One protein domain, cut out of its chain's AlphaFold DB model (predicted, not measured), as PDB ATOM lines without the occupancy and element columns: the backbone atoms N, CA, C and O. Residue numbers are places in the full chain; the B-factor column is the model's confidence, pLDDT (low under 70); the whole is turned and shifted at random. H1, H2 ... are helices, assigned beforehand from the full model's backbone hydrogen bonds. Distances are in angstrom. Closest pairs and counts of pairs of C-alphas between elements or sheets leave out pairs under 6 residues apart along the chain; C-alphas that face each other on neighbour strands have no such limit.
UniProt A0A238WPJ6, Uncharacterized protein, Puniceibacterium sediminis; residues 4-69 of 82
ATOM      1  N   ASP A   4      99.149  82.675 121.403       93.88
ATOM      2  CA  ASP A   4      98.169  82.688 122.508       93.88
ATOM      3  C   ASP A   4      96.824  82.089 122.075       93.88
ATOM      4  O   ASP A   4      96.259  81.242 122.765       93.88
ATOM      5  N   PHE A   5      96.339  82.465 120.891       94.56
ATOM      6  CA  PHE A   5      95.103  81.907 120.355       94.56
ATOM      7  C   PHE A   5      95.204  80.389 120.138       94.56
ATOM      8  O   PHE A   5      94.319  79.641 120.552       94.56
ATOM      9  N   PHE A   6      96.303  79.907 119.554       94.81
ATOM     10  CA  PHE A   6      96.492  78.470 119.363       94.81
ATOM     11  C   PHE A   6      96.610  77.714 120.694       94.81
ATOM     12  O   PHE A   6      96.024  76.641 120.827       94.81
ATOM     13  N   ASN A   7      97.239  78.292 121.722       94.44
ATOM     14  CA  ASN A   7      97.274  77.710 123.070       94.44
ATOM     15  C   ASN A   7      95.869  77.533 123.676       94.44
ATOM     16  O   ASN A   7      95.647  76.616 124.478       94.44
ATOM     17  N   ARG A   8      94.906  78.381 123.294       94.69
ATOM     18  CA  ARG A   8      93.496  78.262 123.700       94.69
ATOM     19  C   ARG A   8      92.797  77.106 122.996       94.69
ATOM     20  O   ARG A   8      92.042  76.389 123.648       94.69
ATOM     21  N   LEU A   9      93.092  76.867 121.719       93.94
ATOM     22  CA  LEU A   9      92.592  75.700 120.983       93.94
ATOM     23  C   LEU A   9      93.215  74.388 121.478       93.94
ATOM     24  O   LEU A   9      92.513  73.391 121.633       93.94
ATOM     25  N   VAL A  10      94.511  74.397 121.800       93.19
ATOM     26  CA  VAL A  10      95.200  73.238 122.389       93.19
ATOM     27  C   VAL A  10      94.567  72.848 123.724       93.19
ATOM     28  O   VAL A  10      94.342  71.666 123.961       93.19
ATOM     29  N   ALA A  11      94.208  73.807 124.584       91.06
ATOM     30  CA  ALA A  11      93.520  73.479 125.836       91.06
ATOM     31  C   ALA A  11      92.100  72.932 125.623       91.06
ATOM     32  O   ALA A  11      91.683  72.040 126.365       91.06
ATOM     33  N   ALA A  12      91.374  73.414 124.607       90.38
ATOM     34  CA  ALA A  12      90.089  72.831 124.228       90.38
ATOM     35  C   ALA A  12      90.265  71.355 123.829       90.38
ATOM     36  O   ALA A  12      89.564  70.485 124.344       90.38
ATOM     37  N   ALA A  13      91.258  71.067 122.982       89.12
ATOM     38  CA  ALA A  13      91.584  69.715 122.532       89.12
ATOM     39  C   ALA A  13      92.040  68.794 123.676       89.12
ATOM     40  O   ALA A  13      91.594  67.651 123.749       89.12
ATOM     41  N   ALA A  14      92.883  69.304 124.580       87.12
ATOM     42  CA  ALA A  14      93.356  68.587 125.764       87.12
ATOM     43  C   ALA A  14      92.230  68.289 126.764       87.12
ATOM     44  O   ALA A  14      92.312  67.318 127.511       87.12
ATOM     45  N   SER A  15      91.180  69.116 126.776       81.69
ATOM     46  CA  SER A  15      89.963  68.827 127.532       81.69
ATOM     47  C   SER A  15      89.193  67.703 126.840       81.69
ATOM     48  O   SER A  15      88.994  66.648 127.436       81.69
ATOM     49  N   ARG A  16      88.796  67.905 125.571       84.25
ATOM     50  CA  ARG A  16      88.155  66.899 124.704       84.25
ATOM     51  C   ARG A  16      88.409  67.235 123.232       84.25
ATOM     52  O   ARG A  16      88.053  68.321 122.782       84.25
ATOM     53  N   TRP A  17      88.877  66.279 122.430       88.00
ATOM     54  CA  TRP A  17      89.082  66.497 120.986       88.00
ATOM     55  C   TRP A  17      87.810  66.976 120.256       88.00
ATOM     56  O   TRP A  17      87.861  67.869 119.412       88.00
ATOM     57  N   GLY A  18      86.643  66.451 120.647       89.56
ATOM     58  CA  GLY A  18      85.353  66.877 120.094       89.56
ATOM     59  C   GLY A  18      85.031  68.358 120.335       89.56
ATOM     60  O   GLY A  18      84.395  68.979 119.487       89.56
ATOM     61  N   LEU A  19      85.512  68.952 121.433       89.69
ATOM     62  CA  LEU A  19      85.286  70.366 121.742       89.69
ATOM     63  C   LEU A  19      85.989  71.276 120.732       89.69
ATOM     64  O   LEU A  19      85.368  72.205 120.222       89.69
ATOM     65  N   LEU A  20      87.244  70.968 120.386       93.31
ATOM     66  CA  LEU A  20      87.988  71.696 119.355       93.31
ATOM     67  C   LEU A  20      87.224  71.704 118.023       93.31
ATOM     68  O   LEU A  20      87.093  72.753 117.390       93.31
ATOM     69  N   ILE A  21      86.703  70.545 117.608       93.88
ATOM     70  CA  ILE A  21      85.965  70.403 116.346       93.88
ATOM     71  C   ILE A  21      84.693  71.253 116.366       93.88
ATOM     72  O   ILE A  21      84.432  71.983 115.412       93.88
ATOM     73  N   VAL A  22      83.903  71.161 117.439       94.38
ATOM     74  CA  VAL A  22      82.630  71.885 117.562       94.38
ATOM     75  C   VAL A  22      82.862  73.396 117.550       94.38
ATOM     76  O   VAL A  22      82.226  74.098 116.768       94.38
ATOM     77  N   VAL A  23      83.819  73.875 118.345       94.31
ATOM     78  CA  VAL A  23      84.225  75.286 118.399       94.31
ATOM     79  C   VAL A  23      84.676  75.789 117.028       94.31
ATOM     80  O   VAL A  23      84.241  76.846 116.582       94.31
ATOM     81  N   THR A  24      85.529  75.028 116.336       96.25
ATOM     82  CA  THR A  24      86.078  75.448 115.038       96.25
ATOM     83  C   THR A  24      84.992  75.502 113.967       96.25
ATOM     84  O   THR A  24      84.915  76.481 113.232       96.25
ATOM     85  N   LYS A  25      84.109  74.495 113.900       97.44
ATOM     86  CA  LYS A  25      82.962  74.504 112.976       97.44
ATOM     87  C   LYS A  25      82.031  75.681 113.248       97.44
ATOM     88  O   LYS A  25      81.579  76.332 112.315       97.44
ATOM     89  N   GLY A  26      81.776  75.955 114.524       96.81
ATOM     90  CA  GLY A  26      80.969  77.080 114.960       96.81
ATOM     91  C   GLY A  26      81.526  78.434 114.539       96.81
ATOM     92  O   GLY A  26      80.809  79.246 113.965       96.81
ATOM     93  N   ALA A  27      82.822  78.647 114.765       97.56
ATOM     94  CA  ALA A  27      83.503  79.870 114.357       97.56
ATOM     95  C   ALA A  27      83.528  80.043 112.829       97.56
ATOM     96  O   ALA A  27      83.394  81.159 112.335       97.56
ATOM     97  N   VAL A  28      83.670  78.951 112.068       97.94
ATOM     98  CA  VAL A  28      83.580  78.996 110.600       97.94
ATOM     99  C   VAL A  28      82.181  79.420 110.156       97.94
ATOM    100  O   VAL A  28      82.078  80.326 109.336       97.94
ATOM    101  N   ALA A  29      81.121  78.849 110.733       97.69
ATOM    102  CA  ALA A  29      79.754  79.279 110.436       97.69
ATOM    103  C   ALA A  29      79.551  80.772 110.756       97.69
ATOM    104  O   ALA A  29      79.120  81.527 109.894       97.69
ATOM    105  N   ALA A  30      79.998  81.227 111.933       97.38
ATOM    106  CA  ALA A  30      79.929  82.641 112.308       97.38
ATOM    107  C   ALA A  30      80.699  83.559 111.336       97.38
ATOM    108  O   ALA A  30      80.247  84.661 111.039       97.38
ATOM    109  N   SER A  31      81.842  83.109 110.802       98.00
ATOM    110  CA  SER A  31      82.587  83.865 109.785       98.00
ATOM    111  C   SER A  31      81.854  83.960 108.446       98.00
ATOM    112  O   SER A  31      81.903  85.000 107.795       98.00
ATOM    113  N   GLN A  32      81.155  82.892 108.055       97.88
ATOM    114  CA  GLN A  32      80.364  82.845 106.826       97.88
ATOM    115  C   GLN A  32      79.144  83.758 106.935       97.88
ATOM    116  O   GLN A  32      78.889  84.536 106.019       97.88
ATOM    117  N   ASP A  33      78.457  83.727 108.077       96.69
ATOM    118  CA  ASP A  33      77.322  84.608 108.369       96.69
ATOM    119  C   ASP A  33      77.738  86.089 108.375       96.69
ATOM    120  O   ASP A  33      76.976  86.957 107.954       96.69
ATOM    121  N   ALA A  34      78.971  86.382 108.802       96.69
ATOM    122  CA  ALA A  34      79.553  87.721 108.763       96.69
ATOM    123  C   ALA A  34      80.081  88.141 107.374       96.69
ATOM    124  O   ALA A  34      80.539  89.274 107.223       96.69
ATOM    125  N   GLY A  35      80.061  87.253 106.370       97.50
ATOM    126  CA  GLY A  35      80.631  87.516 105.044       97.50
ATOM    127  C   GLY A  35      82.146  87.749 105.063       97.50
ATOM    128  O   GLY A  35      82.664  88.499 104.241       97.50
ATOM    129  N   ALA A  36      82.855  87.162 106.031       97.06
ATOM    130  CA  ALA A  36      84.277  87.393 106.230       97.06
ATOM    131  C   ALA A  36      85.142  86.409 105.427       97.06
ATOM    132  O   ALA A  36      85.002  85.193 105.549       97.06
ATOM    133  N   ASP A  37      86.139  86.931 104.713       95.44
ATOM    134  CA  ASP A  37      87.117  86.115 103.972       95.44
ATOM    135  C   ASP A  37      88.214  85.518 104.865       95.44
ATOM    136  O   ASP A  37      89.016  84.686 104.440       95.44
ATOM    137  N   THR A  38      88.306  85.975 106.115       96.12
ATOM    138  CA  THR A  38      89.338  85.546 107.062       96.12
ATOM    139  C   THR A  38      88.717  85.143 108.386       96.12
ATOM    140  O   THR A  38      88.030  85.923 109.044       96.12
ATOM    141  N   LEU A  39      89.030  83.927 108.831       96.44
ATOM    142  CA  LEU A  39      88.646  83.453 110.151       96.44
ATOM    143  C   LEU A  39      89.484  84.157 111.231       96.44
ATOM    144  O   LEU A  39      90.694  83.940 111.341       96.44
ATOM    145  N   ILE A  40      88.834  84.986 112.050       96.25
ATOM    146  CA  ILE A  40      89.455  85.727 113.153       96.25
ATOM    147  C   ILE A  40      88.949  85.251 114.517       96.25
ATOM    148  O   ILE A  40      87.968  84.517 114.619       96.25
ATOM    149  N   ARG A  41      89.642  85.674 115.581       96.06
ATOM    150  CA  ARG A  41      89.335  85.334 116.980       96.06
ATOM    151  C   ARG A  41      87.892  85.667 117.357       96.06
ATOM    152  O   ARG A  41      87.266  84.887 118.064       96.06
ATOM    153  N   ASP A  42      87.368  86.777 116.855       96.56
ATOM    154  CA  ASP A  42      86.027  87.244 117.197       96.56
ATOM    155  C   ASP A  42      84.942  86.272 116.746       96.56
ATOM    156  O   ASP A  42      84.010  86.045 117.500       96.56
ATOM    157  N   HIS A  43      85.111  85.567 115.626       97.69
ATOM    158  CA  HIS A  43      84.147  84.541 115.215       97.69
ATOM    159  C   HIS A  43      84.062  83.374 116.218       97.69
ATOM    160  O   HIS A  43      82.994  82.802 116.420       97.69
ATOM    161  N   PHE A  44      85.170  83.039 116.892       96.94
ATOM    162  CA  PHE A  44      85.178  82.042 117.971       96.94
ATOM    163  C   PHE A  44      84.488  82.570 119.224       96.94
ATOM    164  O   PHE A  44      83.698  81.854 119.841       96.94
ATOM    165  N   THR A  45      84.788  83.817 119.594       95.94
ATOM    166  CA  THR A  45      84.152  84.505 120.721       95.94
ATOM    167  C   THR A  45      82.640  84.580 120.515       95.94
ATOM    168  O   THR A  45      81.889  84.204 121.406       95.94
ATOM    169  N   ASP A  46      82.194  84.992 119.333       95.44
ATOM    170  CA  ASP A  46      80.790  85.268 119.022       95.44
ATOM    171  C   ASP A  46      79.979  83.985 118.992       95.44
ATOM    172  O   ASP A  46      78.925  83.895 119.623       95.44
ATOM    173  N   TRP A  47      80.525  82.946 118.356       96.06
ATOM    174  CA  TRP A  47      79.923  81.625 118.403       96.06
ATOM    175  C   TRP A  47      79.832  81.091 119.841       96.06
ATOM    176  O   TRP A  47      78.795  80.557 120.238       96.06
ATOM    177  N   TRP A  48      80.888  81.252 120.648       94.06
ATOM    178  CA  TRP A  48      80.895  80.787 122.037       94.06
ATOM    179  C   TRP A  48      79.842  81.505 122.882       94.06
ATOM    180  O   TRP A  48      79.090  80.857 123.614       94.06
ATOM    181  N   VAL A  49      79.764  82.832 122.764       93.69
ATOM    182  CA  VAL A  49      78.762  83.663 123.443       93.69
ATOM    183  C   VAL A  49      77.361  83.238 123.028       93.69
ATOM    184  O   VAL A  49      76.546  82.947 123.895       93.69
ATOM    185  N   GLY A  50      77.094  83.092 121.728       91.50
ATOM    186  CA  GLY A  50      75.788  82.635 121.248       91.50
ATOM    187  C   GLY A  50      75.419  81.232 121.742       91.50
ATOM    188  O   GLY A  50      74.252  80.946 122.003       91.50
ATOM    189  N   LYS A  51      76.409  80.349 121.918       89.50
ATOM    190  CA  LYS A  51      76.184  78.976 122.382       89.50
ATOM    191  C   LYS A  51      75.940  78.868 123.890       89.50
ATOM    192  O   LYS A  51      75.159  78.014 124.306       89.50
ATOM    193  N   THR A  52      76.632  79.676 124.690       87.25
ATOM    194  CA  THR A  52      76.701  79.532 126.158       87.25
ATOM    195  C   THR A  52      76.024  80.666 126.927       87.25
ATOM    196  O   THR A  52      75.829  80.546 128.134       87.25
ATOM    197  N   MET A  53      75.656  81.755 126.245       86.38
ATOM    198  CA  MET A  53      75.113  82.993 126.819       86.38
ATOM    199  C   MET A  53      76.036  83.681 127.841       86.38
ATOM    200  O   MET A  53      75.597  84.541 128.598       86.38
ATOM    201  N   VAL A  54      77.328  83.336 127.875       86.75
ATOM    202  CA  VAL A  54      78.304  84.026 128.732       86.75
ATOM    203  C   VAL A  54      78.716  85.368 128.124       86.75
ATOM    204  O   VAL A  54      78.666  85.560 126.912       86.75
ATOM    205  N   SER A  55      79.192  86.297 128.955       88.06
ATOM    206  CA  SER A  55      79.723  87.582 128.481       88.06
ATOM    207  C   SER A  55      80.954  87.414 127.572       88.06
ATOM    208  O   SER A  55      81.799  86.551 127.823       88.06
ATOM    209  N   ARG A  56      81.123  88.298 126.569       90.12
ATOM    210  CA  ARG A  56      82.289  88.316 125.650       90.12
ATOM    211  C   ARG A  56      83.636  88.373 126.365       90.12
ATOM    212  O   ARG A  56      84.611  87.890 125.804       90.12
ATOM    213  N   VAL A  57      83.713  88.954 127.566       87.19
ATOM    214  CA  VAL A  57      84.966  89.015 128.348       87.19
ATOM    215  C   VAL A  57      85.250  87.719 129.111       87.19
ATOM    216  O   VAL A  57      86.408  87.424 129.405       87.19
ATOM    217  N   ALA A  58      84.224  86.900 129.343       86.94
ATOM    218  CA  ALA A  58      84.275  85.650 130.094       86.94
ATOM    219  C   ALA A  58      84.308  84.411 129.179       86.94
ATOM    220  O   ALA A  58      83.807  83.347 129.540       86.94
ATOM    221  N   THR A  59      84.892  84.528 127.983       91.44
ATOM    222  CA  THR A  59      85.050  83.394 127.061       91.44
ATOM    223  C   THR A  59      86.448  82.779 127.168       91.44
ATOM    224  O   THR A  59      87.417  83.475 127.501       91.44
ATOM    225  N   PRO A  60      86.628  81.505 126.779       92.00
ATOM    226  CA  PRO A  60      87.957  80.918 126.628       92.00
ATOM    227  C   PRO A  60      88.832  81.647 125.600       92.00
ATOM    228  O   PRO A  60      90.052  81.481 125.584       92.00
ATOM    229  N   PHE A  61      88.232  82.474 124.743       93.88
ATOM    230  CA  PHE A  61      88.926  83.273 123.746       93.88
ATOM    231  C   PHE A  61      89.206  84.690 124.214       93.88
ATOM    232  O   PHE A  61      89.856  85.404 123.482       93.88
ATOM    233  N   SER A  62      88.823  85.119 125.409       91.31
ATOM    234  CA  SER A  62      89.091  86.484 125.895       91.31
ATOM    235  C   SER A  62      89.726  86.497 127.281       91.31
ATOM    236  O   SER A  62      90.527  87.376 127.578       91.31
ATOM    237  N   HIS A  63      89.410  85.506 128.112       91.19
ATOM    238  CA  HIS A  63      89.789  85.469 129.518       91.19
ATOM    239  C   HIS A  63      91.234  84.985 129.722       91.19
ATOM    240  O   HIS A  63      91.714  84.122 128.981       91.19
ATOM    241  N   SER A  64      91.943  85.500 130.731       87.81
ATOM    242  CA  SER A  64      93.300  85.052 131.097       87.81
ATOM    243  C   SER A  64      93.314  83.583 131.530       87.81
ATOM    244  O   SER A  64      94.100  82.791 131.018       87.81
ATOM    245  N   ASP A  65      92.364  83.190 132.378       87.69
ATOM    246  CA  ASP A  65      92.258  81.833 132.938       87.69
ATOM    247  C   ASP A  65      91.430  80.868 132.076       87.69
ATOM    248  O   ASP A  65      90.675  80.030 132.575       87.69
ATOM    249  N   TYR A  66      91.572  80.972 130.754       86.62
ATOM    250  CA  TYR A  66      90.747  80.276 129.760       86.62
ATOM    251  C   TYR A  66      90.638  78.756 129.941       86.62
ATOM    252  O   TYR A  66      89.642  78.154 129.553       86.62
ATOM    253  N   ARG A  67      91.653  78.120 130.534       85.94
ATOM    254  CA  ARG A  67      91.675  76.671 130.775       85.94
ATOM    255  C   ARG A  67      90.546  76.214 131.697       85.94
ATOM    256  O   ARG A  67      90.051  75.107 131.531       85.94
ATOM    257  N   THR A  68      90.141  77.060 132.643       85.00
ATOM    258  CA  THR A  68      89.061  76.763 133.598       85.00
ATOM    259  C   THR A  68      87.674  76.855 132.959       85.00
ATOM    260  O   THR A  68      86.729  76.227 133.432       85.00
ATOM    261  N   LEU A  69      87.559  77.597 131.854       84.69
ATOM    262  CA  LEU A  69      86.299  77.837 131.151       84.69
ATOM    263  C   LEU A  69      85.906  76.672 130.233       84.69
ATOM    264  O   LEU A  69      84.728  76.487 129.940       84.69
TER     265      LEU A  69
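Overview. This is residues 4 to 69 of the 82 residues of an uncharacterized protein of Puniceibacterium sediminis (UniProt A0A238WPJ6). H1 and the longer H2 make a V, H3 packs crosswise on H2, and a long loop, residues 53 to 65, leads to the tiny H4 on H1. The printed part, 66 residues with four named helices, H1 to H4 in order, and no named strand, is all helix, compact (radius of gyration of the C-alphas 11.1 A) and 31 by 24 by 20 A.

Arrangement. H1, residues 4 to 15, touches H2, residues 17 to 33, with residues 9 to 13 alone, opposite ways at a steep tilt of 47 degrees; the closest C-alphas, of Ala 13 and Leu 20, are 5.2 A apart. H3, residues 41 to 52, touches H2 with residues 43 to 48 alone, only just about perpendicular at 72 degrees; the closest C-alphas, of Ala 27 and Phe 44, are 4.5 A apart. H4, residues 66 to 69, touches H1 at residues 8 to 12 alone, the closest C-alphas, of Ala 11 and Arg 67, 6.2 A apart. In H1, H2 and H3 every O i to N i+4 pair is within hydrogen-bond range; H4 is too short for one.

Along the chain. From first to last C-alpha H1 measures 16.9 A, H2 25.0 A and H3 16.7 A. C-alpha 4 is at (98.169, 82.688, 122.508), C-alpha 69 at (86.299, 77.837, 131.151).

Size, cuts and confidence. The C-alphas farthest apart, of Gly 35 and Thr 68, are 31.7 A apart. The printed part has no cut, the link H3 to H4 is long, and no printed residue is under 70 in pLDDT.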